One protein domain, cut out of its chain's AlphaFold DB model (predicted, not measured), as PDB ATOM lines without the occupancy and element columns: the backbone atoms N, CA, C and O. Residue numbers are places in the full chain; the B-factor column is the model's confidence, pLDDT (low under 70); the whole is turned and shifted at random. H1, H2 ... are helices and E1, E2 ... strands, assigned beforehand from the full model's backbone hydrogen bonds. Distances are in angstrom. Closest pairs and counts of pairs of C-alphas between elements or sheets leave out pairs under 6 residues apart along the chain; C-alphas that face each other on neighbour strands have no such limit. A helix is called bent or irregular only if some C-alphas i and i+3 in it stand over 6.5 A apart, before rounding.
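Overview. This is residues 89 to 276 of the 284 residues of the protein "Hypothetical protein" of Alexandrium monilatum (UniProt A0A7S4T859). A small sheet of three strands sits at one end of an elongated body of four long helices, H1, the bent H2, H6 and H7, packed together mostly at steep angles; the hairpin of E2 and E3 points away from that body, and its tip, residues 265 to 270, sticks out. The shorter helices H3, H4 and H5 make a loose arc along one side, leading from the end of H2b round to E1. You will find 188 printed residues, with seven named helices and three named strands in the order H1, H2, H3, H4, H5, E1, H6, H7, E2, E3; the class is mostly helix. The sheet's order is E1, E2, E3, antiparallel throughout. The whole is compact, with a radius of gyration of the C-alphas of 18.0 A and spans of 59 by 38 by 30 A.

Arrangement. Begin at the sheet, with E1, residues 188 to 191, E2, residues 258 to 264, and E3, residues 271 to 275. Between E1 and E2 look for N 189 and O 260, 2.8 A apart and within hydrogen-bond range; across the hairpin of E2 and E3, N 272 and O 263 are within range at 2.7 A. H1, residues 89 to 114, is on the sheet through residues 89 to 101, at a height of 4.3 A over the sheet, only just above its level. H5, residues 174 to 185, is on the opposite face at a height of 10.1 A. From the sheet follow H1 to H7, residues 220 to 243: they touch, closest at the C-alphas of Ser 105 and Phe 235, 5.4 A, opposite ways at a shallow tilt of 34.6 degrees, only just short of steep. H7 only grazes the sheet, with residues 238 to 243. H6, residues 194 to 215, forms a helical hairpin with H7, closest at the C-alphas of Val 204 and Phe 234, 6.6 A, at a steep tilt of 38 degrees. H2, residues 121 to 142, was assigned as one helix by its hydrogen bonds but is bent, with C-alphas 130 and 133 lying 6.6 A apart; its arms are H2a, residues 121 to 130, and H2b, residues 133 to 142. H2a and H6 touch at a shallow tilt of 15 degrees, opposite ways, with the C-alphas of Ala 128 and Val 202 closest at 5.6 A. H2b touches H6, closest at the C-alphas of Ala 136 and Gly 194, 4.5 A. H2b also touches H1, closest at the C-alphas of Ala 104 and Tyr 139, 6.1 A. H3, residues 154 to 159, is close to H2b but not clearly touching, and it meets H4, residues 161 to 170, only through their link. Every O i to N i+4 pair is within hydrogen-bond range in H2a, H2b, H5 and H7; the others have 20 of 22 in H1, 1 of 2 in H3, 4 of 6 in H4 and 17 of 18 in H6.

Along the chain. Find C-alpha 89 at (37.173, -90.538, 4.923); from there H1 runs 38.2 A to C-alpha 114 at (72.934, -98.055, -6.057). H6 measures 31.0 A from first to last C-alpha and H7 34.1 A. E2 is 19.8 A long, and E3 ends at C-alpha 275, (45.313, -83.547, -4.965).

Size, cuts and confidence. Look for the two C-alphas farthest apart at Pro 120 and Gln 267, 60.8 A. The printed part has no cut. The links from H2 to H3 and from H7 to E2 are long; the second is residues 244 to 257. Mean pLDDT of the printed part is 85.1, and it is under 70 at residues 148, 216, 245 to 256 and 268.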
ATOM      1  N   ALA A  89      36.033 -91.449   4.858       79.50
ATOM      2  CA  ALA A  89      37.173 -90.538   4.923       79.50
ATOM      3  C   ALA A  89      38.355 -91.137   5.712       79.50
ATOM      4  O   ALA A  89      39.512 -90.999   5.310       79.50
ATOM      5  N   VAL A  90      38.095 -91.837   6.824       83.12
ATOM      6  CA  VAL A  90      39.142 -92.523   7.603       83.12
ATOM      7  C   VAL A  90      39.793 -93.650   6.798       83.12
ATOM      8  O   VAL A  90      41.025 -93.751   6.776       83.12
ATOM      9  N   ARG A  91      38.998 -94.469   6.100       86.81
ATOM     10  CA  ARG A  91      39.508 -95.551   5.240       86.81
ATOM     11  C   ARG A  91      40.363 -95.007   4.100       86.81
ATOM     12  O   ARG A  91      41.467 -95.504   3.884       86.81
ATOM     13  N   TRP A  92      39.909 -93.951   3.432       86.44
ATOM     14  CA  TRP A  92      40.649 -93.297   2.354       86.44
ATOM     15  C   TRP A  92      41.956 -92.672   2.835       86.44
ATOM     16  O   TRP A  92      42.993 -92.868   2.205       86.44
ATOM     17  N   ARG A  93      41.952 -92.004   3.997       87.31
ATOM     18  CA  ARG A  93      43.180 -91.501   4.643       87.31
ATOM     19  C   ARG A  93      44.182 -92.619   4.889       87.31
ATOM     20  O   ARG A  93      45.374 -92.456   4.627       87.31
ATOM     21  N   PHE A  94      43.709 -93.745   5.419       89.06
ATOM     22  CA  PHE A  94      44.558 -94.899   5.671       89.06
ATOM     23  C   PHE A  94      45.137 -95.457   4.368       89.06
ATOM     24  O   PHE A  94      46.350 -95.648   4.286       89.06
ATOM     25  N   LEU A  95      44.289 -95.671   3.359       91.44
ATOM     26  CA  LEU A  95      44.678 -96.229   2.067       91.44
ATOM     27  C   LEU A  95      45.691 -95.333   1.348       91.44
ATOM     28  O   LEU A  95      46.731 -95.833   0.929       91.44
ATOM     29  N   LEU A  96      45.436 -94.023   1.282       91.19
ATOM     30  CA  LEU A  96      46.330 -93.046   0.657       91.19
ATOM     31  C   LEU A  96      47.710 -93.032   1.327       91.19
ATOM     32  O   LEU A  96      48.739 -93.104   0.667       91.19
ATOM     33  N   ARG A  97      47.762 -92.973   2.661       90.94
ATOM     34  CA  ARG A  97      49.043 -92.956   3.386       90.94
ATOM     35  C   ARG A  97      49.823 -94.252   3.190       90.94
ATOM     36  O   ARG A  97      51.050 -94.227   3.105       90.94
ATOM     37  N   THR A  98      49.119 -95.379   3.128       93.25
ATOM     38  CA  THR A  98      49.719 -96.689   2.870       93.25
ATOM     39  C   THR A  98      50.233 -96.788   1.435       93.25
ATOM     40  O   THR A  98      51.375 -97.199   1.252       93.25
ATOM     41  N   SER A  99      49.458 -96.357   0.435       95.31
ATOM     42  CA  SER A  99      49.883 -96.383  -0.969       95.31
ATOM     43  C   SER A  99      51.091 -95.481  -1.205       95.31
ATOM     44  O   SER A  99      52.071 -95.916  -1.801       95.31
ATOM     45  N   GLN A 100      51.094 -94.270  -0.649       94.81
ATOM     46  CA  GLN A 100      52.244 -93.378  -0.745       94.81
ATOM     47  C   GLN A 100      53.479 -93.939  -0.034       94.81
ATOM     48  O   GLN A 100      54.576 -93.881  -0.578       94.81
ATOM     49  N   SER A 101      53.324 -94.535   1.151       95.69
ATOM     50  CA  SER A 101      54.457 -95.171   1.845       95.69
ATOM     51  C   SER A 101      54.997 -96.373   1.068       95.69
ATOM     52  O   SER A 101      56.205 -96.601   1.061       95.69
ATOM     53  N   LEU A 102      54.128 -97.113   0.371       97.19
ATOM     54  CA  LEU A 102      54.525 -98.209  -0.511       97.19
ATOM     55  C   LEU A 102      55.341 -97.686  -1.700       97.19
ATOM     56  O   LEU A 102      56.430 -98.194  -1.944       97.19
ATOM     57  N   VAL A 103      54.869 -96.631  -2.377       97.62
ATOM     58  CA  VAL A 103      55.609 -95.967  -3.467       97.62
ATOM     59  C   VAL A 103      56.979 -95.496  -2.980       97.62
ATOM     60  O   VAL A 103      57.991 -95.838  -3.591       97.62
ATOM     61  N   ALA A 104      57.034 -94.790  -1.845       97.06
ATOM     62  CA  ALA A 104      58.288 -94.337  -1.248       97.06
ATOM     63  C   ALA A 104      59.246 -95.506  -0.974       97.06
ATOM     64  O   ALA A 104      60.437 -95.409  -1.248       97.06
ATOM     65  N   SER A 105      58.724 -96.631  -0.479       97.69
ATOM     66  CA  SER A 105      59.524 -97.814  -0.143       97.69
ATOM     67  C   SER A 105      60.033 -98.553  -1.377       97.69
ATOM     68  O   SER A 105      61.162 -99.033  -1.364       97.69
ATOM     69  N   CYS A 106      59.257 -98.604  -2.462       97.75
ATOM     70  CA  CYS A 106      59.724 -99.139  -3.742       97.75
ATOM     71  C   CYS A 106      60.880 -98.303  -4.309       97.75
ATOM     72  O   CYS A 106      61.891 -98.858  -4.740       97.75
ATOM     73  N   ILE A 107      60.762 -96.971  -4.262       97.50
ATOM     74  CA  ILE A 107      61.826 -96.054  -4.697       97.50
ATOM     75  C   ILE A 107      63.051 -96.197  -3.788       97.50
ATOM     76  O   ILE A 107      64.175 -96.286  -4.279       97.50
ATOM     77  N   TYR A 108      62.841 -96.275  -2.471       96.69
ATOM     78  CA  TYR A 108      63.900 -96.503  -1.493       96.69
ATOM     79  C   TYR A 108      64.656 -97.800  -1.791       96.69
ATOM     80  O   TYR A 108      65.877 -97.774  -1.931       96.69
ATOM     81  N   ALA A 109      63.933 -98.913  -1.959       96.00
ATOM     82  CA  ALA A 109      64.497-100.215  -2.293       96.00
ATOM     83  C   ALA A 109      65.348-100.139  -3.564       96.00
ATOM     84  O   ALA A 109      66.498-100.573  -3.543       96.00
ATOM     85  N   ALA A 110      64.841 -99.510  -4.631       95.12
ATOM     86  CA  ALA A 110      65.604 -99.278  -5.858       95.12
ATOM     87  C   ALA A 110      66.885 -98.464  -5.593       95.12
ATOM     88  O   ALA A 110      67.971 -98.854  -6.026       95.12
ATOM     89  N   GLY A 111      66.789 -97.390  -4.806       92.12
ATOM     90  CA  GLY A 111      67.935 -96.581  -4.387       92.12
ATOM     91  C   GLY A 111      68.965 -97.371  -3.575       92.12
ATOM     92  O   GLY A 111      70.167 -97.137  -3.711       92.12
ATOM     93  N   THR A 112      68.540 -98.364  -2.786       90.19
ATOM     94  CA  THR A 112      69.476 -99.203  -2.025       90.19
ATOM     95  C   THR A 112      70.396-100.042  -2.907       90.19
ATOM     96  O   THR A 112      71.508-100.341  -2.477       90.19
ATOM     97  N   PHE A 113      69.991-100.378  -4.137       87.88
ATOM     98  CA  PHE A 113      70.832-101.127  -5.077       87.88
ATOM     99  C   PHE A 113      71.967-100.293  -5.673       87.88
ATOM    100  O   PHE A 113      72.972-100.854  -6.099       87.88
ATOM    101  N   VAL A 114      71.850 -98.964  -5.649       85.75
ATOM    102  CA  VAL A 114      72.934 -98.055  -6.057       85.75
ATOM    103  C   VAL A 114      74.048 -98.021  -4.998       85.75
ATOM    104  O   VAL A 114      75.193 -97.671  -5.290       85.75
ATOM    105  N   ARG A 115      73.749 -98.431  -3.758       81.31
ATOM    106  CA  ARG A 115      74.711 -98.449  -2.653       81.31
ATOM    107  C   ARG A 115      75.498 -99.756  -2.632       81.31
ATOM    108  O   ARG A 115      74.959-100.839  -2.428       81.31
ATOM    109  N   LEU A 116      76.812 -99.634  -2.797       78.81
ATOM    110  CA  LEU A 116      77.777-100.718  -2.624       78.81
ATOM    111  C   LEU A 116      78.364-100.717  -1.195       78.81
ATOM    112  O   LEU A 116      79.178 -99.841  -0.887       78.81
ATOM    113  N   PRO A 117      78.034-101.689  -0.327       75.38
ATOM    114  CA  PRO A 117      78.448-101.685   1.083       75.38
ATOM    115  C   PRO A 117      79.972-101.704   1.291       75.38
ATOM    116  O   PRO A 117      80.455-101.337   2.352       75.38
ATOM    117  N   THR A 118      80.744-102.078   0.268       82.06
ATOM    118  CA  THR A 118      82.214-102.103   0.294       82.06
ATOM    119  C   THR A 118      82.873-100.729   0.135       82.06
ATOM    120  O   THR A 118      84.096-100.621   0.224       82.06
ATOM    121  N   ARG A 119      82.108 -99.668  -0.142       86.44
ATOM    122  CA  ARG A 119      82.648 -98.311  -0.320       86.44
ATOM    123  C   ARG A 119      82.778 -97.580   1.024       86.44
ATOM    124  O   ARG A 119      81.996 -97.850   1.932       86.44
ATOM    125  N   PRO A 120      83.699 -96.603   1.144       91.00
ATOM    126  CA  PRO A 120      83.821 -95.783   2.348       91.00
ATOM    127  C   PRO A 120      82.503 -95.091   2.725       91.00
ATOM    128  O   PRO A 120      81.797 -94.589   1.847       91.00
ATOM    129  N   LEU A 121      82.218 -94.992   4.029       90.06
ATOM    130  CA  LEU A 121      80.985 -94.390   4.557       90.06
ATOM    131  C   LEU A 121      80.754 -92.965   4.031       90.06
ATOM    132  O   LEU A 121      79.646 -92.639   3.620       90.06
ATOM    133  N   ALA A 122      81.803 -92.137   3.977       92.56
ATOM    134  CA  ALA A 122      81.709 -90.766   3.474       92.56
ATOM    135  C   ALA A 122      81.264 -90.709   2.002       92.56
ATOM    136  O   ALA A 122      80.419 -89.895   1.641       92.56
ATOM    137  N   LEU A 123      81.780 -91.606   1.155       92.06
ATOM    138  CA  LEU A 123      81.372 -91.683  -0.248       92.06
ATOM    139  C   LEU A 123      79.914 -92.143  -0.372       92.06
ATOM    140  O   LEU A 123      79.164 -91.584  -1.164       92.06
ATOM    141  N   GLN A 124      79.502 -93.128   0.428       90.56
ATOM    142  CA  GLN A 124      78.114 -93.591   0.458       90.56
ATOM    143  C   GLN A 124      77.141 -92.507   0.929       90.56
ATOM    144  O   GLN A 124      76.069 -92.349   0.348       90.56
ATOM    145  N   PHE A 125      77.532 -91.725   1.936       91.94
ATOM    146  CA  PHE A 125      76.770 -90.567   2.388       91.94
ATOM    147  C   PHE A 125      76.610 -89.533   1.269       91.94
ATOM    148  O   PHE A 125      75.491 -89.113   0.984       91.94
ATOM    149  N   LEU A 126      77.698 -89.179   0.575       93.75
ATOM    150  CA  LEU A 126      77.635 -88.260  -0.565       93.75
ATOM    151  C   LEU A 126      76.719 -88.794  -1.670       93.75
ATOM    152  O   LEU A 126      75.870 -88.055  -2.160       93.75
ATOM    153  N   ILE A 127      76.826 -90.081  -2.022       92.38
ATOM    154  CA  ILE A 127      75.919 -90.724  -2.985       92.38
ATOM    155  C   ILE A 127      74.467 -90.596  -2.514       92.38
ATOM    156  O   ILE A 127      73.612 -90.212  -3.306       92.38
ATOM    157  N   ALA A 128      74.177 -90.867  -1.238       93.00
ATOM    158  CA  ALA A 128      72.825 -90.747  -0.703       93.00
ATOM    159  C   ALA A 128      72.290 -89.310  -0.815       93.00
ATOM    160  O   ALA A 128      71.149 -89.120  -1.234       93.00
ATOM    161  N   VAL A 129      73.117 -88.304  -0.515       93.81
ATOM    162  CA  VAL A 129      72.767 -86.883  -0.664       93.81
ATOM    163  C   VAL A 129      72.494 -86.520  -2.128       93.81
ATOM    164  O   VAL A 129      71.518 -85.828  -2.399       93.81
ATOM    165  N   PHE A 130      73.288 -87.015  -3.082       93.88
ATOM    166  CA  PHE A 130      73.072 -86.758  -4.514       93.88
ATOM    167  C   PHE A 130      71.869 -87.510  -5.101       93.88
ATOM    168  O   PHE A 130      71.219 -87.010  -6.017       93.88
ATOM    169  N   VAL A 131      71.556 -88.699  -4.584       93.56
ATOM    170  CA  VAL A 131      70.405 -89.507  -5.020       93.56
ATOM    171  C   VAL A 131      69.095 -88.997  -4.406       93.56
ATOM    172  O   VAL A 131      68.038 -89.144  -5.017       93.56
ATOM    173  N   ALA A 132      69.138 -88.353  -3.238       93.62
ATOM    174  CA  ALA A 132      67.945 -87.889  -2.534       93.62
ATOM    175  C   ALA A 132      67.037 -86.941  -3.349       93.62
ATOM    176  O   ALA A 132      65.826 -87.163  -3.333       93.62
ATOM    177  N   PRO A 133      67.543 -85.947  -4.112       93.06
ATOM    178  CA  PRO A 133      66.705 -85.146  -5.003       93.06
ATOM    179  C   PRO A 133      65.983 -85.982  -6.064       93.06
ATOM    180  O   PRO A 133      64.809 -85.745  -6.328       93.06
ATOM    181  N   LEU A 134      66.645 -86.992  -6.637       94.31
ATOM    182  CA  LEU A 134      66.019 -87.888  -7.612       94.31
ATOM    183  C   LEU A 134      64.925 -88.743  -6.959       94.31
ATOM    184  O   LEU A 134      63.850 -88.906  -7.528       94.31
ATOM    185  N   VAL A 135      65.170 -89.245  -5.746       94.25
ATOM    186  CA  VAL A 135      64.164 -89.962  -4.945       94.25
ATOM    187  C   VAL A 135      62.961 -89.065  -4.659       94.25
ATOM    188  O   VAL A 135      61.824 -89.492  -4.849       94.25
ATOM    189  N   ALA A 136      63.205 -87.817  -4.255       92.94
ATOM    190  CA  ALA A 136      62.165 -86.831  -3.996       92.94
ATOM    191  C   ALA A 136      61.345 -86.515  -5.259       92.94
ATOM    192  O   ALA A 136      60.121 -86.441  -5.176       92.94
ATOM    193  N   LEU A 137      61.994 -86.393  -6.425       93.94
ATOM    194  CA  LEU A 137      61.333 -86.175  -7.717       93.94
ATOM    195  C   LEU A 137      60.452 -87.362  -8.098       93.94
ATOM    196  O   LEU A 137      59.265 -87.193  -8.356       93.94
ATOM    197  N   LEU A 138      61.019 -88.572  -8.103       95.88
ATOM    198  CA  LEU A 138      60.285 -89.786  -8.455       95.88
ATOM    199  C   LEU A 138      59.091 -89.992  -7.530       95.88
ATOM    200  O   LEU A 138      58.007 -90.346  -7.985       95.88
ATOM    201  N   TYR A 139      59.276 -89.745  -6.235       95.69
ATOM    202  CA  TYR A 139      58.185 -89.820  -5.281       95.69
ATOM    203  C   TYR A 139      57.128 -88.751  -5.559       95.69
ATOM    204  O   TYR A 139      55.941 -89.074  -5.543       95.69
ATOM    205  N   HIS A 140      57.536 -87.510  -5.838       92.31
ATOM    206  CA  HIS A 140      56.619 -86.419  -6.150       92.31
ATOM    207  C   HIS A 140      55.704 -86.762  -7.330       92.31
ATOM    208  O   HIS A 140      54.485 -86.690  -7.191       92.31
ATOM    209  N   GLU A 141      56.285 -87.233  -8.432       93.50
ATOM    210  CA  GLU A 141      55.548 -87.611  -9.640       93.50
ATOM    211  C   GLU A 141      54.667 -88.851  -9.412       93.50
ATOM    212  O   GLU A 141      53.457 -88.819  -9.632       93.50
ATOM    213  N   LEU A 142      55.244 -89.947  -8.901       94.81
ATOM    214  CA  LEU A 142      54.537 -91.229  -8.777       94.81
ATOM    215  C   LEU A 142      53.436 -91.216  -7.718       94.81
ATOM    216  O   LEU A 142      52.480 -91.984  -7.815       94.81
ATOM    217  N   SER A 143      53.568 -90.375  -6.693       92.88
ATOM    218  CA  SER A 143      52.540 -90.234  -5.663       92.88
ATOM    219  C   SER A 143      51.615 -89.040  -5.878       92.88
ATOM    220  O   SER A 143      50.743 -88.835  -5.037       92.88
ATOM    221  N   MET A 144      51.768 -88.290  -6.982       92.38
ATOM    222  CA  MET A 144      51.048 -87.036  -7.260       92.38
ATOM    223  C   MET A 144      51.107 -86.075  -6.058       92.38
ATOM    224  O   MET A 144      50.101 -85.534  -5.595       92.38
ATOM    225  N   ASN A 145      52.305 -85.928  -5.495       85.00
ATOM    226  CA  ASN A 145      52.553 -85.295  -4.207       85.00
ATOM    227  C   ASN A 145      52.538 -83.767  -4.296       85.00
ATOM    228  O   ASN A 145      53.578 -83.113  -4.288       85.00
ATOM    229  N   GLN A 146      51.359 -83.177  -4.397       84.38
ATOM    230  CA  GLN A 146      51.234 -81.726  -4.484       84.38
ATOM    231  C   GLN A 146      50.983 -81.132  -3.109       84.38
ATOM    232  O   GLN A 146      50.229 -81.698  -2.313       84.38
ATOM    233  N   ALA A 147      51.627 -80.001  -2.826       77.00
ATOM    234  CA  ALA A 147      51.642 -79.398  -1.503       77.00
ATOM    235  C   ALA A 147      50.697 -78.199  -1.379       77.00
ATOM    236  O   ALA A 147      51.045 -77.234  -0.711       77.00
ATOM    237  N   GLY A 148      49.530 -78.220  -2.035       65.31
ATOM    238  CA  GLY A 148      48.465 -77.236  -1.802       65.31
ATOM    239  C   GLY A 148      48.959 -75.790  -1.746       65.31
ATOM    240  O   GLY A 148      48.821 -75.136  -0.717       65.31
ATOM    241  N   SER A 149      49.565 -75.313  -2.838       70.06
ATOM    242  CA  SER A 149      50.170 -73.974  -2.989       70.06
ATOM    243  C   SER A 149      51.505 -73.719  -2.291       70.06
ATOM    244  O   SER A 149      52.093 -72.666  -2.539       70.06
ATOM    245  N   TYR A 150      52.021 -74.604  -1.431       71.56
ATOM    246  CA  TYR A 150      53.411 -74.477  -0.961       71.56
ATOM    247  C   TYR A 150      54.402 -74.781  -2.079       71.56
ATOM    248  O   TYR A 150      55.450 -74.158  -2.166       71.56
ATOM    249  N   TYR A 151      54.071 -75.730  -2.944       78.25
ATOM    250  CA  TYR A 151      54.725 -75.934  -4.226       78.25
ATOM    251  C   TYR A 151      53.827 -76.803  -5.106       78.25
ATOM    252  O   TYR A 151      53.208 -77.759  -4.632       78.25
ATOM    253  N   ASP A 152      53.791 -76.476  -6.394       79.06
ATOM    254  CA  ASP A 152      53.055 -77.235  -7.408       79.06
ATOM    255  C   ASP A 152      53.977 -78.107  -8.264       79.06
ATOM    256  O   ASP A 152      53.512 -78.993  -8.974       79.06
ATOM    257  N   ASN A 153      55.290 -77.868  -8.203       85.38
ATOM    258  CA  ASN A 153      56.284 -78.637  -8.941       85.38
ATOM    259  C   ASN A 153      57.564 -78.858  -8.129       85.38
ATOM    260  O   ASN A 153      57.839 -78.177  -7.137       85.38
ATOM    261  N   PHE A 154      58.377 -79.799  -8.607       82.81
ATOM    262  CA  PHE A 154      59.636 -80.189  -7.982       82.81
ATOM    263  C   PHE A 154      60.617 -79.027  -7.781       82.81
ATOM    264  O   PHE A 154      61.263 -78.955  -6.743       82.81
ATOM    265  N   LEU A 155      60.729 -78.094  -8.733       86.75
ATOM    266  CA  LEU A 155      61.658 -76.970  -8.599       86.75
ATOM    267  C   LEU A 155      61.242 -76.048  -7.445       86.75
ATOM    268  O   LEU A 155      62.073 -75.672  -6.615       86.75
ATOM    269  N   GLN A 156      59.944 -75.746  -7.355       85.38
ATOM    270  CA  GLN A 156      59.383 -74.922  -6.288       85.38
ATOM    271  C   GLN A 156      59.625 -75.515  -4.898       85.38
ATOM    272  O   GLN A 156      59.864 -74.767  -3.952       85.38
ATOM    273  N   MET A 157      59.630 -76.845  -4.776       83.31
ATOM    274  CA  MET A 157      59.917 -77.544  -3.523       83.31
ATOM    275  C   MET A 157      61.282 -77.157  -2.925       83.31
ATOM    276  O   MET A 157      61.398 -77.019  -1.709       83.31
ATOM    277  N   PHE A 158      62.303 -76.924  -3.760       83.12
ATOM    278  CA  PHE A 158      63.622 -76.478  -3.291       83.12
ATOM    279  C   PHE A 158      63.714 -74.964  -3.160       83.12
ATOM    280  O   PHE A 158      64.260 -74.473  -2.176       83.12
ATOM    281  N   THR A 159      63.170 -74.202  -4.113       87.38
ATOM    282  CA  THR A 159      63.260 -72.734  -4.048       87.38
ATOM    283  C   THR A 159      62.474 -72.163  -2.868       87.38
ATOM    284  O   THR A 159      62.846 -71.126  -2.330       87.38
ATOM    285  N   GLN A 160      61.400 -72.836  -2.439       83.38
ATOM    286  CA  GLN A 160      60.602 -72.443  -1.275       83.38
ATOM    287  C   GLN A 160      61.078 -73.078   0.040       83.38
ATOM    288  O   GLN A 160      60.544 -72.745   1.099       83.38
ATOM    289  N   LEU A 161      62.111 -73.931   0.009       80.69
ATOM    290  CA  LEU A 161      62.656 -74.591   1.197       80.69
ATOM    291  C   LEU A 161      63.041 -73.613   2.322       80.69
ATOM    292  O   LEU A 161      62.651 -73.860   3.462       80.69
ATOM    293  N   PRO A 162      63.729 -72.480   2.062       82.12
ATOM    294  CA  PRO A 162      64.073 -71.551   3.138       82.12
ATOM    295  C   PRO A 162      62.830 -70.997   3.845       82.12
ATOM    296  O   PRO A 162      62.775 -70.942   5.073       82.12
ATOM    297  N   ARG A 163      61.792 -70.651   3.073       80.31
ATOM    298  CA  ARG A 163      60.511 -70.176   3.610       80.31
ATOM    299  C   ARG A 163      59.796 -71.273   4.396       80.31
ATOM    300  O   ARG A 163      59.239 -71.000   5.454       80.31
ATOM    301  N   PHE A 164      59.850 -72.512   3.913       76.00
ATOM    302  CA  PHE A 164      59.332 -73.671   4.632       76.00
ATOM    303  C   PHE A 164      60.014 -73.842   5.998       76.00
ATOM    304  O   PHE A 164      59.325 -74.002   7.004       76.00
ATOM    305  N   CYS A 165      61.343 -73.713   6.061       78.94
ATOM    306  CA  CYS A 165      62.096 -73.775   7.313       78.94
ATOM    307  C   CYS A 165      61.726 -72.654   8.292       78.94
ATOM    308  O   CYS A 165      61.572 -72.920   9.481       78.94
ATOM    309  N   LEU A 166      61.530 -71.422   7.811       80.56
ATOM    310  CA  LEU A 166      61.043 -70.322   8.652       80.56
ATOM    311  C   LEU A 166      59.641 -70.620   9.200       80.56
ATOM    312  O   LEU A 166      59.390 -70.467  10.394       80.56
ATOM    313  N   ASN A 167      58.753 -71.133   8.346       75.50
ATOM    314  CA  ASN A 167      57.401 -71.503   8.745       75.50
ATOM    315  C   ASN A 167      57.386 -72.639   9.774       75.50
ATOM    316  O   ASN A 167      56.475 -72.659  10.594       75.50
ATOM    317  N   LEU A 168      58.359 -73.564   9.775       75.88
ATOM    318  CA  LEU A 168      58.460 -74.613  10.805       75.88
ATOM    319  C   LEU A 168      58.534 -74.022  12.220       75.88
ATOM    320  O   LEU A 168      57.907 -74.569  13.125       75.88
ATOM    321  N   GLY A 169      59.216 -72.886  12.400       75.25
ATOM    322  CA  GLY A 169      59.301 -72.196  13.692       75.25
ATOM    323  C   GLY A 169      57.961 -71.650  14.201       75.25
ATOM    324  O   GLY A 169      57.763 -71.537  15.406       75.25
ATOM    325  N   MET A 170      57.010 -71.374  13.302       73.50
ATOM    326  CA  MET A 170      55.699 -70.787  13.626       73.50
ATOM    327  C   MET A 170      54.604 -71.836  13.916       73.50
ATOM    328  O   MET A 170      53.488 -71.495  14.328       73.50
ATOM    329  N   ARG A 171      54.894 -73.128  13.705       73.06
ATOM    330  CA  ARG A 171      53.901 -74.225  13.748       73.06
ATOM    331  C   ARG A 171      53.446 -74.635  15.141       73.06
ATOM    332  O   ARG A 171      52.470 -75.372  15.253       73.06
ATOM    333  N   ASP A 172      54.099 -74.159  16.197       74.25
ATOM    334  CA  ASP A 172      53.662 -74.450  17.568       74.25
ATOM    335  C   ASP A 172      52.543 -73.515  18.063       74.25
ATOM    336  O   ASP A 172      52.048 -73.642  19.181       74.25
ATOM    337  N   SER A 173      52.091 -72.581  17.219       82.00
ATOM    338  CA  SER A 173      51.007 -71.664  17.573       82.00
ATOM    339  C   SER A 173      49.655 -72.380  17.714       82.00
ATOM    340  O   SER A 173      49.307 -73.292  16.958       82.00
ATOM    341  N   ALA A 174      48.827 -71.925  18.661       83.69
ATOM    342  CA  ALA A 174      47.450 -72.408  18.807       83.69
ATOM    343  C   ALA A 174      46.630 -72.203  17.516       83.69
ATOM    344  O   ALA A 174      45.841 -73.067  17.136       83.69
ATOM    345  N   ILE A 175      46.896 -71.101  16.801       83.31
ATOM    346  CA  ILE A 175      46.291 -70.767  15.505       83.31
ATOM    347  C   ILE A 175      46.599 -71.848  14.464       83.31
ATOM    348  O   ILE A 175      45.704 -72.272  13.732       83.31
ATOM    349  N   TYR A 176      47.847 -72.327  14.402       80.31
ATOM    350  CA  TYR A 176      48.238 -73.411  13.503       80.31
ATOM    351  C   TYR A 176      47.414 -74.675  13.760       80.31
ATOM    352  O   TYR A 176      46.799 -75.221  12.844       80.31
ATOM    353  N   ARG A 177      47.362 -75.115  15.024       80.31
ATOM    354  CA  ARG A 177      46.645 -76.337  15.419       80.31
ATOM    355  C   ARG A 177      45.154 -76.245  15.103       80.31
ATOM    356  O   ARG A 177      44.586 -77.203  14.591       80.31
ATOM    357  N   GLN A 178      44.543 -75.086  15.348       83.94
ATOM    358  CA  GLN A 178      43.139 -74.848  15.022       83.94
ATOM    359  C   GLN A 178      42.874 -74.950  13.514       83.94
ATOM    360  O   GLN A 178      41.911 -75.603  13.119       83.94
ATOM    361  N   ARG A 179      43.735 -74.371  12.663       82.75
ATOM    362  CA  ARG A 179      43.593 -74.484  11.198       82.75
ATOM    363  C   ARG A 179      43.758 -75.916  10.707       82.75
ATOM    364  O   ARG A 179      42.963 -76.360   9.890       82.75
ATOM    365  N   VAL A 180      44.741 -76.657  11.220       81.38
ATOM    366  CA  VAL A 180      44.923 -78.075  10.858       81.38
ATOM    367  C   VAL A 180      43.692 -78.902  11.237       81.38
ATOM    368  O   VAL A 180      43.278 -79.773  10.472       81.38
ATOM    369  N   GLU A 181      43.071 -78.619  12.382       81.62
ATOM    370  CA  GLU A 181      41.832 -79.297  12.766       81.62
ATOM    371  C   GLU A 181      40.655 -78.882  11.868       81.62
ATOM    372  O   GLU A 181      39.902 -79.742  11.418       81.62
ATOM    373  N   GLN A 182      40.540 -77.600  11.499       85.31
ATOM    374  CA  GLN A 182      39.544 -77.136  10.523       85.31
ATOM    375  C   GLN A 182      39.713 -77.811   9.155       85.31
ATOM    376  O   GLN A 182      38.735 -78.281   8.575       85.31
ATOM    377  N   GLU A 183      40.943 -77.920   8.653       86.06
ATOM    378  CA  GLU A 183      41.268 -78.649   7.425       86.06
ATOM    379  C   GLU A 183      40.841 -80.121   7.529       86.06
ATOM    380  O   GLU A 183      40.207 -80.664   6.620       86.06
ATOM    381  N   ARG A 184      41.125 -80.766   8.667       82.38
ATOM    382  CA  ARG A 184      40.741 -82.158   8.934       82.38
ATOM    383  C   ARG A 184      39.223 -82.344   8.949       82.38
ATOM    384  O   ARG A 184      38.736 -83.337   8.395       82.38
ATOM    385  N   CYS A 185      38.490 -81.414   9.560       81.19
ATOM    386  CA  CYS A 185      37.028 -81.366   9.530       81.19
ATOM    387  C   CYS A 185      36.502 -81.126   8.108       81.19
ATOM    388  O   CYS A 185      35.506 -81.728   7.721       81.19
ATOM    389  N   GLY A 186      37.209 -80.327   7.305       84.75
ATOM    390  CA  GLY A 186      36.916 -80.059   5.893       84.75
ATOM    391  C   GLY A 186      37.328 -81.169   4.919       84.75
ATOM    392  O   GLY A 186      37.373 -80.933   3.712       84.75
ATOM    393  N   GLY A 187      37.674 -82.364   5.412       85.56
ATOM    394  CA  GLY A 187      38.034 -83.507   4.568       85.56
ATOM    395  C   GLY A 187      39.419 -83.410   3.921       85.56
ATOM    396  O   GLY A 187      39.731 -84.203   3.032       85.56
ATOM    397  N   ILE A 188      40.267 -82.479   4.362       88.12
ATOM    398  CA  ILE A 188      41.645 -82.368   3.885       88.12
ATOM    399  C   ILE A 188      42.514 -83.403   4.605       88.12
ATOM    400  O   ILE A 188      42.374 -83.680   5.801       88.12
ATOM    401  N   VAL A 189      43.399 -84.031   3.841       87.31
ATOM    402  CA  VAL A 189      44.333 -85.058   4.283       87.31
ATOM    403  C   VAL A 189      45.732 -84.609   3.925       87.31
ATOM    404  O   VAL A 189      46.039 -84.379   2.760       87.31
ATOM    405  N   ARG A 190      46.585 -84.530   4.942       87.62
ATOM    406  CA  ARG A 190      48.008 -84.252   4.788       87.62
ATOM    407  C   ARG A 190      48.818 -85.550   4.771       87.62
ATOM    408  O   ARG A 190      48.572 -86.439   5.606       87.62
ATOM    409  N   THR A 191      49.765 -85.656   3.842       89.44
ATOM    410  CA  THR A 191      50.709 -86.776   3.703       89.44
ATOM    411  C   THR A 191      52.150 -86.317   3.442       89.44
ATOM    412  O   THR A 191      52.389 -85.143   3.151       89.44
ATOM    413  N   VAL A 192      53.118 -87.225   3.663       90.25
ATOM    414  CA  VAL A 192      54.561 -86.910   3.602       90.25
ATOM    415  C   VAL A 192      54.877 -86.340   2.238       90.25
ATOM    416  O   VAL A 192      54.391 -86.844   1.227       90.25
ATOM    417  N   ASN A 193      55.646 -85.265   2.219       89.88
ATOM    418  CA  ASN A 193      55.917 -84.549   0.993       89.88
ATOM    419  C   ASN A 193      57.207 -85.057   0.302       89.88
ATOM    420  O   ASN A 193      57.989 -85.791   0.909       89.88
ATOM    421  N   GLY A 194      57.455 -84.704  -0.963       90.19
ATOM    422  CA  GLY A 194      58.618 -85.229  -1.701       90.19
ATOM    423  C   GLY A 194      59.976 -84.914  -1.076       90.19
ATOM    424  O   GLY A 194      60.845 -85.786  -1.003       90.19
ATOM    425  N   LEU A 195      60.143 -83.704  -0.555       87.69
ATOM    426  CA  LEU A 195      61.356 -83.280   0.133       87.69
ATOM    427  C   LEU A 195      61.561 -84.077   1.420       87.69
ATOM    428  O   LEU A 195      62.662 -84.558   1.677       87.69
ATOM    429  N   GLU A 196      60.506 -84.233   2.218       87.38
ATOM    430  CA  GLU A 196      60.545 -85.003   3.462       87.38
ATOM    431  C   GLU A 196      60.933 -86.455   3.188       87.38
ATOM    432  O   GLU A 196      61.784 -87.006   3.885       87.38
ATOM    433  N   THR A 197      60.391 -87.054   2.126       93.12
ATOM    434  CA  THR A 197      60.787 -88.386   1.656       93.12
ATOM    435  C   THR A 197      62.269 -88.440   1.281       93.12
ATOM    436  O   THR A 197      62.957 -89.393   1.650       93.12
ATOM    437  N   GLY A 198      62.793 -87.413   0.605       92.75
ATOM    438  CA  GLY A 198      64.223 -87.294   0.297       92.75
ATOM    439  C   GLY A 198      65.101 -87.195   1.552       92.75
ATOM    440  O   GLY A 198      66.113 -87.887   1.656       92.75
ATOM    441  N   VAL A 199      64.699 -86.395   2.544       91.00
ATOM    442  CA  VAL A 199      65.400 -86.295   3.839       91.00
ATOM    443  C   VAL A 199      65.375 -87.635   4.572       91.00
ATOM    444  O   VAL A 199      66.414 -88.097   5.046       91.00
ATOM    445  N   LEU A 200      64.216 -88.301   4.619       93.25
ATOM    446  CA  LEU A 200      64.088 -89.631   5.213       93.25
ATOM    447  C   LEU A 200      64.981 -90.650   4.516       93.25
ATOM    448  O   LEU A 200      65.594 -91.473   5.192       93.25
ATOM    449  N   PHE A 201      65.096 -90.580   3.188       95.25
ATOM    450  CA  PHE A 201      65.996 -91.441   2.433       95.25
ATOM    451  C   PHE A 201      67.442 -91.276   2.913       95.25
ATOM    452  O   PHE A 201      68.078 -92.275   3.241       95.25
ATOM    453  N   VAL A 202      67.945 -90.041   3.031       94.44
ATOM    454  CA  VAL A 202      69.317 -89.781   3.510       94.44
ATOM    455  C   VAL A 202      69.509 -90.286   4.939       94.44
ATOM    456  O   VAL A 202      70.494 -90.972   5.212       94.44
ATOM    457  N   VAL A 203      68.574 -89.979   5.843       93.81
ATOM    458  CA  VAL A 203      68.669 -90.356   7.263       93.81
ATOM    459  C   VAL A 203      68.690 -91.871   7.428       93.81
ATOM    460  O   VAL A 203      69.610 -92.402   8.052       93.81
ATOM    461  N   VAL A 204      67.712 -92.575   6.850       94.94
ATOM    462  CA  VAL A 204      67.619 -94.034   6.981       94.94
ATOM    463  C   VAL A 204      68.801 -94.700   6.290       94.94
ATOM    464  O   VAL A 204      69.446 -95.545   6.902       94.94
ATOM    465  N   SER A 205      69.157 -94.253   5.082       93.12
ATOM    466  CA  SER A 205      70.295 -94.796   4.338       93.12
ATOM    467  C   SER A 205      71.610 -94.648   5.103       93.12
ATOM    468  O   SER A 205      72.403 -95.582   5.163       93.12
ATOM    469  N   THR A 206      71.849 -93.494   5.725       92.12
ATOM    470  CA  THR A 206      73.083 -93.253   6.484       92.12
ATOM    471  C   THR A 206      73.114 -94.081   7.765       92.12
ATOM    472  O   THR A 206      74.126 -94.710   8.069       92.12
ATOM    473  N   ALA A 207      71.999 -94.133   8.500       92.06
ATOM    474  CA  ALA A 207      71.900 -94.912   9.730       92.06
ATOM    475  C   ALA A 207      72.124 -96.413   9.480       92.06
ATOM    476  O   ALA A 207      72.816 -97.079  10.252       92.06
ATOM    477  N   THR A 208      71.584 -96.947   8.386       90.88
ATOM    478  CA  THR A 208      71.721 -98.367   8.043       90.88
ATOM    479  C   THR A 208      73.112 -98.716   7.538       90.88
ATOM    480  O   THR A 208      73.584 -99.812   7.821       90.88
ATOM    481  N   LEU A 209      73.803 -97.793   6.865       86.88
ATOM    482  CA  LEU A 209      75.218 -97.950   6.517       86.88
ATOM    483  C   LEU A 209      76.110 -98.001   7.764       86.88
ATOM    484  O   LEU A 209      77.009 -98.835   7.849       86.88
ATOM    485  N   CYS A 210      75.845 -97.151   8.759       88.31
ATOM    486  CA  CYS A 210      76.548 -97.217  10.041       88.31
ATOM    487  C   CYS A 210      76.285 -98.551  10.757       88.31
ATOM    488  O   CYS A 210      77.208 -99.150  11.304       88.31
ATOM    489  N   ALA A 211      75.043 -99.044  10.729       88.00
ATOM    490  CA  ALA A 211      74.681-100.313  11.356       88.00
ATOM    491  C   ALA A 211      75.271-101.534  10.623       88.00
ATOM    492  O   ALA A 211      75.722-102.480  11.269       88.00
ATOM    493  N   SER A 212      75.311-101.525   9.287       83.12
ATOM    494  CA  SER A 212      75.851-102.642   8.501       83.12
ATOM    495  C   SER A 212      77.359-102.811   8.688       83.12
ATOM    496  O   SER A 212      77.835-103.946   8.727       83.12
ATOM    497  N   ALA A 213      78.094-101.711   8.898       78.81
ATOM    498  CA  ALA A 213      79.513-101.742   9.247       78.81
ATOM    499  C   ALA A 213      79.785-102.495  10.565       78.81
ATOM    500  O   ALA A 213      80.856-103.074  10.731       78.81
ATOM    501  N   VAL A 214      78.814-102.522  11.485       80.12
ATOM    502  CA  VAL A 214      78.919-103.209  12.783       80.12
ATOM    503  C   VAL A 214      78.495-104.679  12.691       80.12
ATOM    504  O   VAL A 214      79.070-105.530  13.364       80.12
ATOM    505  N   LEU A 215      77.499-104.999  11.861       79.12
ATOM    506  CA  LEU A 215      76.816-106.301  11.879       79.12
ATOM    507  C   LEU A 215      77.442-107.392  10.987       79.12
ATOM    508  O   LEU A 215      76.870-108.475  10.891       79.12
ATOM    509  N   ALA A 216      78.598-107.139  10.358       67.56
ATOM    510  CA  ALA A 216      79.366-108.113   9.561       67.56
ATOM    511  C   ALA A 216      78.495-108.980   8.621       67.56
ATOM    512  O   ALA A 216      78.537-110.213   8.635       67.56
ATOM    513  N   ILE A 217      77.659-108.324   7.813       73.44
ATOM    514  CA  ILE A 217      76.682-108.983   6.940       73.44
ATOM    515  C   ILE A 217      77.413-109.670   5.778       73.44
ATOM    516  O   ILE A 217      77.877-109.009   4.851       73.44
ATOM    517  N   ASN A 218      77.496-111.002   5.818       76.38
ATOM    518  CA  ASN A 218      78.201-111.802   4.814       76.38
ATOM    519  C   ASN A 218      77.236-112.527   3.857       76.38
ATOM    520  O   ASN A 218      76.247-113.134   4.274       76.38
ATOM    521  N   GLY A 219      77.574-112.514   2.563       85.12
ATOM    522  CA  GLY A 219      76.891-113.270   1.507       85.12
ATOM    523  C   GLY A 219      75.616-112.624   0.945       85.12
ATOM    524  O   GLY A 219      74.983-111.773   1.568       85.12
ATOM    525  N   LEU A 220      75.209-113.072  -0.250       86.00
ATOM    526  CA  LEU A 220      74.071-112.521  -1.006       86.00
ATOM    527  C   LEU A 220      72.743-112.589  -0.232       86.00
ATOM    528  O   LEU A 220      71.977-111.630  -0.210       86.00
ATOM    529  N   ALA A 221      72.476-113.713   0.441       88.25
ATOM    530  CA  ALA A 221      71.264-113.884   1.243       88.25
ATOM    531  C   ALA A 221      71.261-113.011   2.513       88.25
ATOM    532  O   ALA A 221      70.195-112.689   3.039       88.25
ATOM    533  N   GLY A 222      72.438-112.653   3.036       88.19
ATOM    534  CA  GLY A 222      72.576-111.681   4.121       88.19
ATOM    535  C   GLY A 222      72.226-110.274   3.642       88.19
ATOM    536  O   GLY A 222      71.364-109.629   4.234       88.19
ATOM    537  N   ASP A 223      72.821-109.850   2.522       86.62
ATOM    538  CA  ASP A 223      72.575-108.541   1.901       86.62
ATOM    539  C   ASP A 223      71.098-108.343   1.529       86.62
ATOM    540  O   ASP A 223      70.498-107.322   1.860       86.62
ATOM    541  N   LEU A 224      70.466-109.352   0.918       90.06
ATOM    542  CA  LEU A 224      69.051-109.271   0.553       90.06
ATOM    543  C   LEU A 224      68.146-109.134   1.785       90.06
ATOM    544  O   LEU A 224      67.261-108.280   1.806       90.06
ATOM    545  N   ARG A 225      68.375-109.941   2.832       91.00
ATOM    546  CA  ARG A 225      67.606-109.845   4.084       91.00
ATOM    547  C   ARG A 225      67.773-108.479   4.739       91.00
ATOM    548  O   ARG A 225      66.788-107.920   5.218       91.00
ATOM    549  N   TRP A 226      68.988-107.937   4.719       90.38
ATOM    550  CA  TRP A 226      69.275-106.609   5.245       90.38
ATOM    551  C   TRP A 226      68.518-105.518   4.491       90.38
ATOM    552  O   TRP A 226      67.802-104.737   5.112       90.38
ATOM    553  N   LYS A 227      68.582-105.519   3.155       91.50
ATOM    554  CA  LYS A 227      67.849-104.563   2.310       91.50
ATOM    555  C   LYS A 227      66.336-104.651   2.508       91.50
ATOM    556  O   LYS A 227      65.667-103.618   2.551       91.50
ATOM    557  N   CYS A 228      65.791-105.857   2.674       94.38
ATOM    558  CA  CYS A 228      64.375-106.047   2.996       94.38
ATOM    559  C   CYS A 228      64.013-105.453   4.365       94.38
ATOM    560  O   CYS A 228      63.029-104.722   4.465       94.38
ATOM    561  N   ALA A 229      64.805-105.732   5.406       94.19
ATOM    562  CA  ALA A 229      64.576-105.198   6.751       94.19
ATOM    563  C   ALA A 229      64.681-103.666   6.779       94.19
ATOM    564  O   ALA A 229      63.831-102.987   7.348       94.19
ATOM    565  N   GLU A 230      65.686-103.123   6.103       94.75
ATOM    566  CA  GLU A 230      65.889-101.693   5.937       94.75
ATOM    567  C   GLU A 230      64.718-101.023   5.201       94.75
ATOM    568  O   GLU A 230      64.206-100.000   5.650       94.75
ATOM    569  N   THR A 231      64.253-101.616   4.098       96.38
ATOM    570  CA  THR A 231      63.106-101.100   3.338       96.38
ATOM    571  C   THR A 231      61.825-101.151   4.172       96.38
ATOM    572  O   THR A 231      61.041-100.205   4.160       96.38
ATOM    573  N   ALA A 232      61.615-102.223   4.942       96.75
ATOM    574  CA  ALA A 232      60.480-102.336   5.854       96.75
ATOM    575  C   ALA A 232      60.540-101.282   6.974       96.75
ATOM    576  O   ALA A 232      59.518-100.690   7.325       96.75
ATOM    577  N   PHE A 233      61.735-101.002   7.501       96.06
ATOM    578  CA  PHE A 233      61.947 -99.928   8.468       96.06
ATOM    579  C   PHE A 233      61.650 -98.552   7.858       96.06
ATOM    580  O   PHE A 233      60.922 -97.763   8.462       96.06
ATOM    581  N   PHE A 234      62.130 -98.288   6.638       96.75
ATOM    582  CA  PHE A 234      61.810 -97.065   5.904       96.75
ATOM    583  C   PHE A 234      60.296 -96.910   5.696       96.75
ATOM    584  O   PHE A 234      59.749 -95.850   6.002       96.75
ATOM    585  N   PHE A 235      59.603 -97.971   5.263       96.69
ATOM    586  CA  PHE A 235      58.143 -97.986   5.125       96.69
ATOM    587  C   PHE A 235      57.457 -97.603   6.438       96.69
ATOM    588  O   PHE A 235      56.594 -96.725   6.453       96.69
ATOM    589  N   ALA A 236      57.839 -98.246   7.544       94.75
ATOM    590  CA  ALA A 236      57.237 -98.009   8.852       94.75
ATOM    591  C   ALA A 236      57.467 -96.569   9.331       94.75
ATOM    592  O   ALA A 236      56.533 -95.925   9.818       94.75
ATOM    593  N   LEU A 237      58.680 -96.041   9.151       93.06
ATOM    594  CA  LEU A 237      59.025 -94.668   9.510       93.06
ATOM    595  C   LEU A 237      58.247 -93.653   8.664       93.06
ATOM    596  O   LEU A 237      57.574 -92.780   9.216       93.06
ATOM    597  N   HIS A 238      58.263 -93.813   7.339       93.69
ATOM    598  CA  HIS A 238      57.507 -92.976   6.410       93.69
ATOM    599  C   HIS A 238      56.006 -93.012   6.731       93.69
ATOM    600  O   HIS A 238      55.342 -91.975   6.803       93.69
ATOM    601  N   ARG A 239      55.458 -94.202   7.013       91.50
ATOM    602  CA  ARG A 239      54.047 -94.375   7.375       91.50
ATOM    603  C   ARG A 239      53.702 -93.714   8.704       91.50
ATOM    604  O   ARG A 239      52.600 -93.176   8.819       91.50
ATOM    605  N   THR A 240      54.607 -93.764   9.679       88.38
ATOM    606  CA  THR A 240      54.436 -93.182  11.021       88.38
ATOM    607  C   THR A 240      54.440 -91.659  10.967       88.38
ATOM    608  O   THR A 240      53.562 -91.020  11.553       88.38
ATOM    609  N   LEU A 241      55.359 -91.081  10.191       85.50
ATOM    610  CA  LEU A 241      55.422 -89.641   9.940       85.50
ATOM    611  C   LEU A 241      54.200 -89.165   9.146       85.50
ATOM    612  O   LEU A 241      53.514 -88.236   9.567       85.50
ATOM    613  N   GLY A 242      53.831 -89.878   8.078       82.06
ATOM    614  CA  GLY A 242      52.641 -89.567   7.281       82.06
ATOM    615  C   GLY A 242      51.321 -89.771   8.018       82.06
ATOM    616  O   GLY A 242      50.328 -89.111   7.713       82.06
ATOM    617  N   ALA A 243      51.278 -90.667   9.008       76.94
ATOM    618  CA  ALA A 243      50.114 -90.831   9.867       76.94
ATOM    619  C   ALA A 243      49.876 -89.613  10.765       76.94
ATOM    620  O   ALA A 243      48.747 -89.441  11.230       76.94
ATOM    621  N   ASN A 244      50.921 -88.813  11.008       70.56
ATOM    622  CA  ASN A 244      50.980 -87.874  12.116       70.56
ATOM    623  C   ASN A 244      50.503 -88.562  13.409       70.56
ATOM    624  O   ASN A 244      49.593 -88.079  14.077       70.56
ATOM    625  N   LEU A 245      51.069 -89.739  13.725       62.59
ATOM    626  CA  LEU A 245      50.660 -90.565  14.880       62.59
ATOM    627  C   LEU A 245      50.751 -89.819  16.220       62.59
ATOM    628  O   LEU A 245      50.130 -90.221  17.195       62.59
ATOM    629  N   LEU A 246      51.500 -88.718  16.258       59.91
ATOM    630  CA  LEU A 246      51.609 -87.839  17.416       59.91
ATOM    631  C   LEU A 246      50.492 -86.787  17.484       59.91
ATOM    632  O   LEU A 246      50.575 -85.899  18.325       59.91
ATOM    633  N   GLU A 247      49.479 -86.851  16.612       56.53
ATOM    634  CA  GLU A 247      48.333 -85.926  16.547       56.53
ATOM    635  C   GLU A 247      48.740 -84.443  16.491       56.53
ATOM    636  O   GLU A 247      48.014 -83.570  16.954       56.53
ATOM    637  N   GLY A 248      49.941 -84.127  15.993       50.91
ATOM    638  CA  GLY A 248      50.491 -82.772  16.082       50.91
ATOM    639  C   GLY A 248      50.767 -82.273  17.513       50.91
ATOM    640  O   GLY A 248      51.102 -81.104  17.675       50.91
ATOM    641  N   ARG A 249      50.674 -83.124  18.552       49.50
ATOM    642  CA  ARG A 249      51.012 -82.777  19.952       49.50
ATOM    643  C   ARG A 249      52.496 -82.509  20.161       49.50
ATOM    644  O   ARG A 249      52.873 -81.846  21.120       49.50
ATOM    645  N   ARG A 250      53.346 -83.062  19.299       48.16
ATOM    646  CA  ARG A 250      54.764 -82.717  19.217       48.16
ATOM    647  C   ARG A 250      55.011 -82.168  17.826       48.16
ATOM    648  O   ARG A 250      54.501 -82.742  16.862       48.16
ATOM    649  N   CYS A 251      55.774 -81.081  17.743       45.34
ATOM    650  CA  CYS A 251      56.302 -80.556  16.491       45.34
ATOM    651  C   CYS A 251      56.900 -81.726  15.700       45.34
ATOM    652  O   CYS A 251      57.936 -82.275  16.075       45.34
ATOM    653  N   GLY A 252      56.199 -82.180  14.661       46.12
ATOM    654  CA  GLY A 252      56.756 -83.163  13.746       46.12
ATOM    655  C   GLY A 252      57.941 -82.496  13.068       46.12
ATOM    656  O   GLY A 252      57.778 -81.416  12.509       46.12
ATOM    657  N   PHE A 253      59.124 -83.105  13.148       47.84
ATOM    658  CA  PHE A 253      60.351 -82.579  12.534       47.84
ATOM    659  C   PHE A 253      60.186 -82.359  11.015       47.84
ATOM    660  O   PHE A 253      60.842 -81.513  10.419       47.84
ATOM    661  N   LEU A 254      59.264 -83.117  10.421       56.06
ATOM    662  CA  LEU A 254      58.787 -83.056   9.049       56.06
ATOM    663  C   LEU A 254      57.263 -83.207   9.160       56.06
ATOM    664  O   LEU A 254      56.787 -84.258   9.606       56.06
ATOM    665  N   GLN A 255      56.510 -82.127   8.932       61.47
ATOM    666  CA  GLN A 255      55.055 -82.199   8.946       61.47
ATOM    667  C   GLN A 255      54.533 -82.317   7.514       61.47
ATOM    668  O   GLN A 255      54.742 -81.393   6.727       61.47
ATOM    669  N   PRO A 256      53.790 -83.396   7.218       58.69
ATOM    670  CA  PRO A 256      53.313 -83.700   5.882       58.69
ATOM    671  C   PRO A 256      52.581 -82.512   5.245       58.69
ATOM    672  O   PRO A 256      51.592 -82.024   5.795       58.69
ATOM    673  N   GLU A 257      53.058 -82.057   4.085       76.31
ATOM    674  CA  GLU A 257      52.463 -80.924   3.354       76.31
ATOM    675  C   GLU A 257      51.723 -81.327   2.094       76.31
ATOM    676  O   GLU A 257      51.027 -80.489   1.526       76.31
ATOM    677  N   SER A 258      51.853 -82.572   1.625       87.69
ATOM    678  CA  SER A 258      51.064 -82.958   0.466       87.69
ATOM    679  C   SER A 258      49.600 -83.004   0.866       87.69
ATOM    680  O   SER A 258      49.225 -83.732   1.786       87.69
ATOM    681  N   MET A 259      48.786 -82.187   0.207       90.38
ATOM    682  CA  MET A 259      47.388 -81.997   0.556       90.38
ATOM    683  C   MET A 259      46.493 -82.705  -0.440       90.38
ATOM    684  O   MET A 259      46.615 -82.558  -1.654       90.38
ATOM    685  N   TRP A 260      45.535 -83.432   0.110       91.81
ATOM    686  CA  TRP A 260      44.515 -84.150  -0.628       91.81
ATOM    687  C   TRP A 260      43.165 -83.754  -0.076       91.81
ATOM    688  O   TRP A 260      43.013 -83.616   1.136       91.81
ATOM    689  N   ARG A 261      42.175 -83.593  -0.942       91.88
ATOM    690  CA  ARG A 261      40.807 -83.314  -0.523       91.88
ATOM    691  C   ARG A 261      39.920 -84.511  -0.809       91.88
ATOM    692  O   ARG A 261      39.960 -85.081  -1.900       91.88
ATOM    693  N   PHE A 262      39.135 -84.879   0.195       90.31
ATOM    694  CA  PHE A 262      38.106 -85.896   0.094       90.31
ATOM    695  C   PHE A 262      36.746 -85.251  -0.210       90.31
ATOM    696  O   PHE A 262      36.122 -84.651   0.660       90.31
ATOM    697  N   GLU A 263      36.366 -85.324  -1.484       88.62
ATOM    698  CA  GLU A 263      35.059 -85.025  -2.081       88.62
ATOM    699  C   GLU A 263      34.029 -86.139  -1.888       88.62
ATOM    700  O   GLU A 263      34.217 -87.165  -2.526       88.62
ATOM    701  N   CYS A 264      32.948 -85.990  -1.119       84.38
ATOM    702  CA  CYS A 264      31.768 -86.853  -1.292       84.38
ATOM    703  C   CYS A 264      30.632 -86.052  -1.921       84.38
ATOM    704  O   CYS A 264      30.349 -84.932  -1.491       84.38
ATOM    705  N   ASP A 265      29.983 -86.633  -2.926       84.06
ATOM    706  CA  ASP A 265      28.743 -86.097  -3.478       84.06
ATOM    707  C   ASP A 265      27.710 -85.944  -2.340       84.06
ATOM    708  O   ASP A 265      27.544 -86.888  -1.558       84.06
ATOM    709  N   PRO A 266      27.005 -84.803  -2.206       77.00
ATOM    710  CA  PRO A 266      25.897 -84.655  -1.258       77.00
ATOM    711  C   PRO A 266      24.817 -85.739  -1.395       77.00
ATOM    712  O   PRO A 266      24.119 -86.029  -0.426       77.00
ATOM    713  N   GLN A 267      24.691 -86.367  -2.567       82.69
ATOM    714  CA  GLN A 267      23.785 -87.496  -2.794       82.69
ATOM    715  C   GLN A 267      24.336 -88.831  -2.253       82.69
ATOM    716  O   GLN A 267      23.641 -89.845  -2.290       82.69
ATOM    717  N   GLY A 268      25.578 -88.856  -1.757       69.25
ATOM    718  CA  GLY A 268      26.247 -90.032  -1.195       69.25
ATOM    719  C   GLY A 268      26.612 -91.108  -2.221       69.25
ATOM    720  O   GLY A 268      27.012 -92.205  -1.836       69.25
ATOM    721  N   ALA A 269      26.455 -90.824  -3.517       77.31
ATOM    722  CA  ALA A 269      26.635 -91.806  -4.583       77.31
ATOM    723  C   ALA A 269      28.111 -92.077  -4.908       77.31
ATOM    724  O   ALA A 269      28.461 -93.193  -5.292       77.31
ATOM    725  N   GLU A 270      28.985 -91.081  -4.743       87.12
ATOM    726  CA  GLU A 270      30.395 -91.206  -5.094       87.12
ATOM    727  C   GLU A 270      31.277 -90.348  -4.183       87.12
ATOM    728  O   GLU A 270      31.015 -89.161  -3.976       87.12
ATOM    729  N   CYS A 271      32.346 -90.948  -3.660       85.81
ATOM    730  CA  CYS A 271      33.402 -90.227  -2.963       85.81
ATOM    731  C   CYS A 271      34.712 -90.339  -3.747       85.81
ATOM    732  O   CYS A 271      35.081 -91.416  -4.218       85.81
ATOM    733  N   ARG A 272      35.427 -89.223  -3.878       90.69
ATOM    734  CA  ARG A 272      36.674 -89.092  -4.632       90.69
ATOM    735  C   ARG A 272      37.735 -88.418  -3.776       90.69
ATOM    736  O   ARG A 272      37.453 -87.497  -3.011       90.69
ATOM    737  N   ILE A 273      38.977 -88.857  -3.944       91.06
ATOM    738  CA  ILE A 273      40.143 -88.194  -3.367       91.06
ATOM    739  C   ILE A 273      40.954 -87.561  -4.492       91.06
ATOM    740  O   ILE A 273      41.219 -88.204  -5.507       91.06
ATOM    741  N   ARG A 274      41.313 -86.290  -4.332       92.62
ATOM    742  CA  ARG A 274      42.068 -85.545  -5.342       92.62
ATOM    743  C   ARG A 274      43.169 -84.702  -4.705       92.62
ATOM    744  O   ARG A 274      42.960 -84.220  -3.587       92.62
ATOM    745  N   PRO A 275      44.319 -84.527  -5.379       91.62
ATOM    746  CA  PRO A 275      45.313 -83.547  -4.965       91.62
ATOM    747  C   PRO A 275      44.657 -82.174  -4.830       91.62
ATOM    748  O   PRO A 275      43.809 -81.789  -5.642       91.62
ATOM    749  N   LEU A 276      44.996 -81.458  -3.764       89.75
ATOM    750  CA  LEU A 276      44.451 -80.136  -3.513       89.75
ATOM    751  C   LEU A 276      45.382 -79.089  -4.118       89.75
ATOM    752  O   LEU A 276      46.531 -78.963  -3.708       89.75
TER     753      LEU A 276